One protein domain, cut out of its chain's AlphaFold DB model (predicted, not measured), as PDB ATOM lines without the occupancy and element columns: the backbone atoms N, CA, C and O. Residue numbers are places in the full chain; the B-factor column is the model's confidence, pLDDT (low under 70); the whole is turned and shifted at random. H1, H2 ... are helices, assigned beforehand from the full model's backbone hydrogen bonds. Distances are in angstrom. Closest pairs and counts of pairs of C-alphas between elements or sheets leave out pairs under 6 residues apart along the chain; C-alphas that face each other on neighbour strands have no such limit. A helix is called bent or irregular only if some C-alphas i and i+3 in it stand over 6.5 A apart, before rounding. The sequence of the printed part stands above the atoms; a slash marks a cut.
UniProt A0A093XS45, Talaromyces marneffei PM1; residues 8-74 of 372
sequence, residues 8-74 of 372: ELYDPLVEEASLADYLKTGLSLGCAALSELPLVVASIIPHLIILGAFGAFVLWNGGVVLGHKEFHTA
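What this domain is: This is residues 8 to 74 of the 372 residues of a protein of Talaromyces marneffei PM1 (UniProt A0A093XS45). Two helices meet near their ends as an open L: residues 8 to 18 run beside H1, and residues 62 to 74 turn back at the far end of H2. The longer arm, H2, is kinked. The printed part has 67 residues, with two named helices, H1 then H2, and no named strand; the class is all helix. It is extended, with a radius of gyration of the C-alphas of 18.7 A, and flat, spanning 49 by 29 by 14 A.

How they stand to each other: H1, residues 19 to 35, and H2, residues 37 to 61, are joined by a tight link of one residue. They are close but not clearly touching; their closest C-alphas, those of Ala 33 and Val 40, are 6.7 A apart. Their lines are about perpendicular, at 87 degrees. O i to N i+4 pairs are within hydrogen-bond range in 12 of 13 cases in H1 and 19 of 21 in H2.

Where its parts are: H1 measures 24.8 A from C-alpha 19 at (-65.878, 22.901, 107.498) to C-alpha 35. H2 measures 32.2 A and ends at C-alpha 61, (-63.342, 10.385, 66.662). It is irregular, with C-alphas 43 and 46 7.9 A apart, and has a kink of 66 degrees near residue 44.

The domain as a whole: The C-alphas of Glu 8 and His 68, the two farthest apart, are 49.6 A apart. Residues 42 to 53 of H2 stand free. The printed part has no cut, and no printed residue is under 70 in pLDDT.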
ATOM      1  N   GLU A   8     -84.029  13.858 105.700       78.81
ATOM      2  CA  GLU A   8     -84.140  15.302 105.846       78.81
ATOM      3  C   GLU A   8     -82.799  15.943 105.465       78.81
ATOM      4  O   GLU A   8     -81.739  15.573 105.983       78.81
ATOM      5  N   LEU A   9     -82.841  16.852 104.490       87.88
ATOM      6  CA  LEU A   9     -81.639  17.419 103.897       87.88
ATOM      7  C   LEU A   9     -80.974  18.378 104.890       87.88
ATOM      8  O   LEU A   9     -81.473  19.474 105.151       87.88
ATOM      9  N   TYR A  10     -79.814  17.984 105.412       93.06
ATOM     10  CA  TYR A  10     -79.013  18.832 106.285       93.06
ATOM     11  C   TYR A  10     -78.298  19.905 105.457       93.06
ATOM     12  O   TYR A  10     -77.237  19.651 104.888       93.06
ATOM     13  N   ASP A  11     -78.876  21.103 105.382       93.19
ATOM     14  CA  ASP A  11     -78.364  22.198 104.549       93.19
ATOM     15  C   ASP A  11     -78.396  23.564 105.270       93.19
ATOM     16  O   ASP A  11     -79.335  24.353 105.085       93.19
ATOM     17  N   PRO A  12     -77.401  23.846 106.136       92.12
ATOM     18  CA  PRO A  12     -77.309  25.096 106.883       92.12
ATOM     19  C   PRO A  12     -76.901  26.280 105.992       92.12
ATOM     20  O   PRO A  12     -76.496  26.134 104.835       92.12
ATOM     21  N   LEU A  13     -76.993  27.488 106.551       89.69
ATOM     22  CA  LEU A  13     -76.522  28.705 105.893       89.69
ATOM     23  C   LEU A  13     -74.990  28.750 105.855       89.69
ATOM     24  O   LEU A  13     -74.326  28.425 106.837       89.69
ATOM     25  N   VAL A  14     -74.421  29.256 104.757       89.19
ATOM     26  CA  VAL A  14     -72.960  29.431 104.606       89.19
ATOM     27  C   VAL A  14     -72.367  30.315 105.710       89.19
ATOM     28  O   VAL A  14     -71.223  30.124 106.106       89.19
ATOM     29  N   GLU A  15     -73.139  31.269 106.238       82.75
ATOM     30  CA  GLU A  15     -72.682  32.167 107.307       82.75
ATOM     31  C   GLU A  15     -72.619  31.540 108.710       82.75
ATOM     32  O   GLU A  15     -72.045  32.152 109.613       82.75
ATOM     33  N   GLU A  16     -73.194  30.347 108.879       84.31
ATOM     34  CA  GLU A  16     -73.247  29.571 110.128       84.31
ATOM     35  C   GLU A  16     -72.438  28.262 110.038       84.31
ATOM     36  O   GLU A  16     -72.122  27.656 111.061       84.31
ATOM     37  N   ALA A  17     -72.086  27.825 108.824       87.81
ATOM     38  CA  ALA A  17     -71.459  26.537 108.560       87.81
ATOM     39  C   ALA A  17     -69.958  26.492 108.898       87.81
ATOM     40  O   ALA A  17     -69.157  27.311 108.444       87.81
ATOM     41  N   SER A  18     -69.552  25.450 109.622       88.56
ATOM     42  CA  SER A  18     -68.153  25.044 109.766       88.56
ATOM     43  C   SER A  18     -67.713  24.131 108.611       88.56
ATOM     44  O   SER A  18     -68.541  23.592 107.877       88.56
ATOM     45  N   LEU A  19     -66.405  23.864 108.482       87.94
ATOM     46  CA  LEU A  19     -65.878  22.901 107.498       87.94
ATOM     47  C   LEU A  19     -66.537  21.510 107.618       87.94
ATOM     48  O   LEU A  19     -66.764  20.845 106.610       87.94
ATOM     49  N   ALA A  20     -66.866  21.077 108.839       90.81
ATOM     50  CA  ALA A  20     -67.518  19.789 109.064       90.81
ATOM     51  C   ALA A  20     -68.942  19.751 108.488       90.81
ATOM     52  O   ALA A  20     -69.413  18.691 108.083       90.81
ATOM     53  N   ASP A  21     -69.619  20.895 108.415       92.56
ATOM     54  CA  ASP A  21     -70.998  20.972 107.940       92.56
ATOM     55  C   ASP A  21     -71.069  20.866 106.413       92.56
ATOM     56  O   ASP A  21     -71.969  20.209 105.903       92.56
ATOM     57  N   TYR A  22     -70.044  21.334 105.687       93.19
ATOM     58  CA  TYR A  22     -69.867  21.025 104.258       93.19
ATOM     59  C   TYR A  22     -69.781  19.513 103.994       93.19
ATOM     60  O   TYR A  22     -70.387  19.020 103.042       93.19
ATOM     61  N   LEU A  23     -69.084  18.756 104.848       94.12
ATOM     62  CA  LEU A  23     -69.002  17.296 104.719       94.12
ATOM     63  C   LEU A  23     -70.348  16.621 105.037       94.12
ATOM     64  O   LEU A  23     -70.783  15.745 104.289       94.12
ATOM     65  N   LYS A  24     -71.037  17.057 106.102       94.81
ATOM     66  CA  LYS A  24     -72.376  16.553 106.466       94.81
ATOM     67  C   LYS A  24     -73.409  16.831 105.373       94.81
ATOM     68  O   LYS A  24     -74.157  15.926 105.020       94.81
ATOM     69  N   THR A  25     -73.445  18.048 104.827       96.12
ATOM     70  CA  THR A  25     -74.365  18.425 103.744       96.12
ATOM     71  C   THR A  25     -74.058  17.657 102.467       96.12
ATOM     72  O   THR A  25     -74.986  17.167 101.836       96.12
ATOM     73  N   GLY A  26     -72.781  17.464 102.116       95.31
ATOM     74  CA  GLY A  26     -72.398  16.622 100.979       95.31
ATOM     75  C   GLY A  26     -72.887  15.177 101.120       95.31
ATOM     76  O   GLY A  26     -73.479  14.633 100.187       95.31
ATOM     77  N   LEU A  27     -72.711  14.575 102.302       94.88
ATOM     78  CA  LEU A  27     -73.200  13.223 102.590       94.88
ATOM     79  C   LEU A  27     -74.735  13.152 102.590       94.88
ATOM     80  O   LEU A  27     -75.302  12.270 101.953       94.88
ATOM     81  N   SER A  28     -75.410  14.092 103.259       94.88
ATOM     82  CA  SER A  28     -76.876  14.170 103.324       94.88
ATOM     83  C   SER A  28     -77.501  14.348 101.937       94.88
ATOM     84  O   SER A  28     -78.425  13.616 101.591       94.88
ATOM     85  N   LEU A  29     -76.942  15.235 101.106       93.75
ATOM     86  CA  LEU A  29     -77.360  15.446  99.720       93.75
ATOM     87  C   LEU A  29     -77.161  14.182  98.869       93.75
ATOM     88  O   LEU A  29     -78.051  13.820  98.102       93.75
ATOM     89  N   GLY A  30     -76.034  13.482  99.037       92.62
ATOM     90  CA  GLY A  30     -75.775  12.201  98.376       92.62
ATOM     91  C   GLY A  30     -76.773  11.114  98.787       92.62
ATOM     92  O   GLY A  30     -77.359  10.461  97.926       92.62
ATOM     93  N   CYS A  31     -77.033  10.954 100.087       93.38
ATOM     94  CA  CYS A  31     -78.031  10.011 100.595       93.38
ATOM     95  C   CYS A  31     -79.451  10.342 100.106       93.38
ATOM     96  O   CYS A  31     -80.174   9.431  99.701       93.38
ATOM     97  N   ALA A  32     -79.845  11.619 100.088       91.81
ATOM     98  CA  ALA A  32     -81.141  12.054  99.564       91.81
ATOM     99  C   ALA A  32     -81.273  11.770  98.054       91.81
ATOM    100  O   ALA A  32     -82.256  11.170  97.623       91.81
ATOM    101  N   ALA A  33     -80.252  12.109  97.259       91.00
ATOM    102  CA  ALA A  33     -80.230  11.854  95.817       91.00
ATOM    103  C   ALA A  33     -80.245  10.353  95.468       91.00
ATOM    104  O   ALA A  33     -80.862   9.964  94.479       91.00
ATOM    105  N   LEU A  34     -79.605   9.506  96.283       92.06
ATOM    106  CA  LEU A  34     -79.676   8.047  96.152       92.06
ATOM    107  C   LEU A  34     -81.033   7.473  96.595       92.06
ATOM    108  O   LEU A  34     -81.482   6.487  96.016       92.06
ATOM    109  N   SER A  35     -81.703   8.081  97.580       91.88
ATOM    110  CA  SER A  35     -83.035   7.638  98.028       91.88
ATOM    111  C   SER A  35     -84.105   7.880  96.958       91.88
ATOM    112  O   SER A  35     -84.963   7.031  96.744       91.88
ATOM    113  N   GLU A  36     -84.003   9.002  96.241       91.75
ATOM    114  CA  GLU A  36     -84.907   9.390  95.148       91.75
ATOM    115  C   GLU A  36     -84.297   9.136  93.752       91.75
ATOM    116  O   GLU A  36     -84.675   9.769  92.762       91.75
ATOM    117  N   LEU A  37     -83.337   8.204  93.647       92.81
ATOM    118  CA  LEU A  37     -82.530   7.992  92.437       92.81
ATOM    119  C   LEU A  37     -83.347   7.839  91.136       92.81
ATOM    120  O   LEU A  37     -82.958   8.463  90.148       92.81
ATOM    121  N   PRO A  38     -84.472   7.089  91.078       94.50
ATOM    122  CA  PRO A  38     -85.257   6.974  89.848       94.50
ATOM    123  C   PRO A  38     -85.827   8.317  89.373       94.50
ATOM    124  O   PRO A  38     -85.820   8.596  88.176       94.50
ATOM    125  N   LEU A  39     -86.276   9.166  90.305       94.19
ATOM    126  CA  LEU A  39     -86.820  10.492  90.011       94.19
ATOM    127  C   LEU A  39     -85.710  11.456  89.574       94.19
ATOM    128  O   LEU A  39     -85.866  12.168  88.579       94.19
ATOM    129  N   VAL A  40     -84.569  11.435  90.273       93.50
ATOM    130  CA  VAL A  40     -83.388  12.235  89.918       93.50
ATOM    131  C   VAL A  40     -82.907  11.871  88.515       93.50
ATOM    132  O   VAL A  40     -82.797  12.759  87.670       93.50
ATOM    133  N   VAL A  41     -82.700  10.579  88.227       94.81
ATOM    134  CA  VAL A  41     -82.280  10.095  86.902       94.81
ATOM    135  C   VAL A  41     -83.284  10.509  85.830       94.81
ATOM    136  O   VAL A  41     -82.872  11.107  84.839       94.81
ATOM    137  N   ALA A  42     -84.586  10.279  86.045       96.44
ATOM    138  CA  ALA A  42     -85.635  10.673  85.102       96.44
ATOM    139  C   ALA A  42     -85.599  12.176  84.773       96.44
ATOM    140  O   ALA A  42     -85.727  12.550  83.607       96.44
ATOM    141  N   SER A  43     -85.353  13.032  85.772       96.31
ATOM    142  CA  SER A  43     -85.275  14.487  85.587       96.31
ATOM    143  C   SER A  43     -84.080  14.943  84.735       96.31
ATOM    144  O   SER A  43     -84.160  15.972  84.064       96.31
ATOM    145  N   ILE A  44     -82.985  14.170  84.709       95.88
ATOM    146  CA  ILE A  44     -81.755  14.512  83.976       95.88
ATOM    147  C   ILE A  44     -81.551  13.726  82.673       95.88
ATOM    148  O   ILE A  44     -80.556  13.974  81.993       95.88
ATOM    149  N   ILE A  45     -82.484  12.848  82.268       96.50
ATOM    150  CA  ILE A  45     -82.407  12.070  81.010       96.50
ATOM    151  C   ILE A  45     -81.965  12.914  79.795       96.50
ATOM    152  O   ILE A  45     -81.043  12.477  79.108       96.50
ATOM    153  N   PRO A  46     -82.510  14.123  79.524       96.31
ATOM    154  CA  PRO A  46     -82.075  14.926  78.375       96.31
ATOM    155  C   PRO A  46     -80.579  15.279  78.405       96.31
ATOM    156  O   PRO A  46     -79.906  15.236  77.377       96.31
ATOM    157  N   HIS A  47     -80.035  15.559  79.591       95.25
ATOM    158  CA  HIS A  47     -78.614  15.847  79.788       95.25
ATOM    159  C   HIS A  47     -77.758  14.582  79.634       95.25
ATOM    160  O   HIS A  47     -76.690  14.638  79.026       95.25
ATOM    161  N   LEU A  48     -78.241  13.434  80.125       95.62
ATOM    162  CA  LEU A  48     -77.576  12.137  79.954       95.62
ATOM    163  C   LEU A  48     -77.523  11.704  78.481       95.62
ATOM    164  O   LEU A  48     -76.507  11.165  78.051       95.62
ATOM    165  N   ILE A  49     -78.569  11.982  77.694       97.19
ATOM    166  CA  ILE A  49     -78.586  11.728  76.243       97.19
ATOM    167  C   ILE A  49     -77.519  12.573  75.536       97.19
ATOM    168  O   ILE A  49     -76.746  12.034  74.747       97.19
ATOM    169  N   ILE A  50     -77.429  13.873  75.843       96.62
ATOM    170  CA  ILE A  50     -76.411  14.765  75.258       96.62
ATOM    171  C   ILE A  50     -74.997  14.311  75.652       96.62
ATOM    172  O   ILE A  50     -74.120  14.213  74.795       96.62
ATOM    173  N   LEU A  51     -74.780  13.978  76.929       94.25
ATOM    174  CA  LEU A  51     -73.497  13.479  77.428       94.25
ATOM    175  C   LEU A  51     -73.109  12.140  76.777       94.25
ATOM    176  O   LEU A  51     -71.953  11.951  76.404       94.25
ATOM    177  N   GLY A  52     -74.073  11.233  76.592       96.81
ATOM    178  CA  GLY A  52     -73.884   9.957  75.904       96.81
ATOM    179  C   GLY A  52     -73.567  10.124  74.417       96.81
ATOM    180  O   GLY A  52     -72.645   9.485  73.918       96.81
ATOM    181  N   ALA A  53     -74.261  11.029  73.720       96.94
ATOM    182  CA  ALA A  53     -73.985  11.357  72.321       96.94
ATOM    183  C   ALA A  53     -72.588  11.977  72.141       96.94
ATOM    184  O   ALA A  53     -71.855  11.605  71.226       96.94
ATOM    185  N   PHE A  54     -72.180  12.865  73.054       93.69
ATOM    186  CA  PHE A  54     -70.821  13.403  73.093       93.69
ATOM    187  C   PHE A  54     -69.777  12.310  73.380       93.69
ATOM    188  O   PHE A  54     -68.763  12.240  72.692       93.69
ATOM    189  N   GLY A  55     -70.040  11.404  74.328       94.25
ATOM    190  CA  GLY A  55     -69.177  10.251  74.597       94.25
ATOM    191  C   GLY A  55     -69.018   9.331  73.381       94.25
ATOM    192  O   GLY A  55     -67.899   8.956  73.035       94.25
ATOM    193  N   ALA A  56     -70.113   9.034  72.676       96.44
ATOM    194  CA  ALA A  56     -70.094   8.265  71.432       96.44
ATOM    195  C   ALA A  56     -69.280   8.970  70.331       96.44
ATOM    196  O   ALA A  56     -68.484   8.320  69.653       96.44
ATOM    197  N   PHE A  57     -69.406  10.295  70.201       93.69
ATOM    198  CA  PHE A  57     -68.556  11.094  69.315       93.69
ATOM    199  C   PHE A  57     -67.070  10.995  69.691       93.69
ATOM    200  O   PHE A  57     -66.247  10.759  68.811       93.69
ATOM    201  N   VAL A  58     -66.708  11.126  70.973       91.00
ATOM    202  CA  VAL A  58     -65.305  11.041  71.424       91.00
ATOM    203  C   VAL A  58     -64.709   9.660  71.143       91.00
ATOM    204  O   VAL A  58     -63.564   9.580  70.694       91.00
ATOM    205  N   LEU A  59     -65.479   8.586  71.353       91.81
ATOM    206  CA  LEU A  59     -65.070   7.215  71.028       91.81
ATOM    207  C   LEU A  59     -64.891   7.011  69.517       91.81
ATOM    208  O   LEU A  59     -63.893   6.429  69.099       91.81
ATOM    209  N   TRP A  60     -65.811   7.522  68.695       94.56
ATOM    210  CA  TRP A  60     -65.744   7.416  67.232       94.56
ATOM    211  C   TRP A  60     -64.609   8.255  66.620       94.56
ATOM    212  O   TRP A  60     -63.894   7.785  65.738       94.56
ATOM    213  N   ASN A  61     -64.405   9.480  67.109       92.25
ATOM    214  CA  ASN A  61     -63.342  10.385  66.662       92.25
ATOM    215  C   ASN A  61     -61.965  10.029  67.263       92.25
ATOM    216  O   ASN A  61     -60.940  10.519  66.786       92.25
ATOM    217  N   GLY A  62     -61.901   9.227  68.329       88.62
ATOM    218  CA  GLY A  62     -60.656   8.969  69.062       88.62
ATOM    219  C   GLY A  62     -60.061  10.238  69.690       88.62
ATOM    220  O   GLY A  62     -58.846  10.426  69.684       88.62
ATOM    221  N   GLY A  63     -60.908  11.162  70.153       84.81
ATOM    222  CA  GLY A  63     -60.475  12.442  70.715       84.81
ATOM    223  C   GLY A  63     -61.605  13.460  70.877       84.81
ATOM    224  O   GLY A  63     -62.670  13.339  70.276       84.81
ATOM    225  N   VAL A  64     -61.354  14.492  71.685       85.94
ATOM    226  CA  VAL A  64     -62.349  15.526  72.035       85.94
ATOM    227  C   VAL A  64     -62.581  16.539  70.905       85.94
ATOM    228  O   VAL A  64     -63.646  17.143  70.825       85.94
ATOM    229  N   VAL A  65     -61.602  16.723  70.014       83.06
ATOM    230  CA  VAL A  65     -61.613  17.778  68.985       83.06
ATOM    231  C   VAL A  65     -61.302  17.196  67.600       83.06
ATOM    232  O   VAL A  65     -60.641  16.163  67.478       83.06
ATOM    233  N   LEU A  66     -61.807  17.856  66.554       82.56
ATOM    234  CA  LEU A  66     -61.609  17.488  65.142       82.56
ATOM    235  C   LEU A  66     -60.285  18.009  64.542       82.56
ATOM    236  O   LEU A  66     -59.823  17.478  63.539       82.56
ATOM    237  N   GLY A  67     -59.696  19.052  65.139       76.38
ATOM    238  CA  GLY A  67     -58.429  19.673  64.724       76.38
ATOM    239  C   GLY A  67     -57.181  18.982  65.292       76.38
ATOM    240  O   GLY A  67     -57.181  17.776  65.522       76.38
ATOM    241  N   HIS A  68     -56.108  19.746  65.540       72.94
ATOM    242  CA  HIS A  68     -54.819  19.234  66.035       72.94
ATOM    243  C   HIS A  68     -54.930  18.575  67.426       72.94
ATOM    244  O   HIS A  68     -54.782  19.227  68.461       72.94
ATOM    245  N   LYS A  69     -55.168  17.256  67.443       78.19
ATOM    246  CA  LYS A  69     -55.432  16.447  68.650       78.19
ATOM    247  C   LYS A  69     -54.310  16.518  69.694       78.19
ATOM    248  O   LYS A  69     -54.591  16.462  70.887       78.19
ATOM    249  N   GLU A  70     -53.067  16.713  69.254       73.38
ATOM    250  CA  GLU A  70     -51.860  16.821  70.090       73.38
ATOM    251  C   GLU A  70     -51.939  17.929  71.154       73.38
ATOM    252  O   GLU A  70     -51.458  17.747  72.272       73.38
ATOM    253  N   PHE A  71     -52.598  19.052  70.846       70.31
ATOM    254  CA  PHE A  71     -52.766  20.187  71.767       70.31
ATOM    255  C   PHE A  71     -54.103  20.165  72.522       70.31
ATOM    256  O   PHE A  71     -54.427  21.105  73.251       70.31
ATOM    257  N   HIS A  72     -54.909  19.122  72.320       71.56
ATOM    258  CA  HIS A  72     -56.268  18.985  72.850       71.56
ATOM    259  C   HIS A  72     -56.449  17.650  73.587       71.56
ATOM    260  O   HIS A  72     -57.512  17.027  73.557       71.56
ATOM    261  N   THR A  73     -55.387  17.214  74.265       71.31
ATOM    262  CA  THR A  73     -55.414  16.095  75.202       71.31
ATOM    263  C   THR A  73     -56.122  16.515  76.492       71.31
ATOM    264  O   THR A  73     -55.856  17.579  77.053       71.31
ATOM    265  N   ALA A  74     -57.052  15.684  76.969       75.81
ATOM    266  CA  ALA A  74     -57.667  15.895  78.275       75.81
ATOM    267  C   ALA A  74     -56.597  15.740  79.368       75.81
ATOM    268  O   ALA A  74     -55.859  14.754  79.384       75.81
TER     269      ALA A  74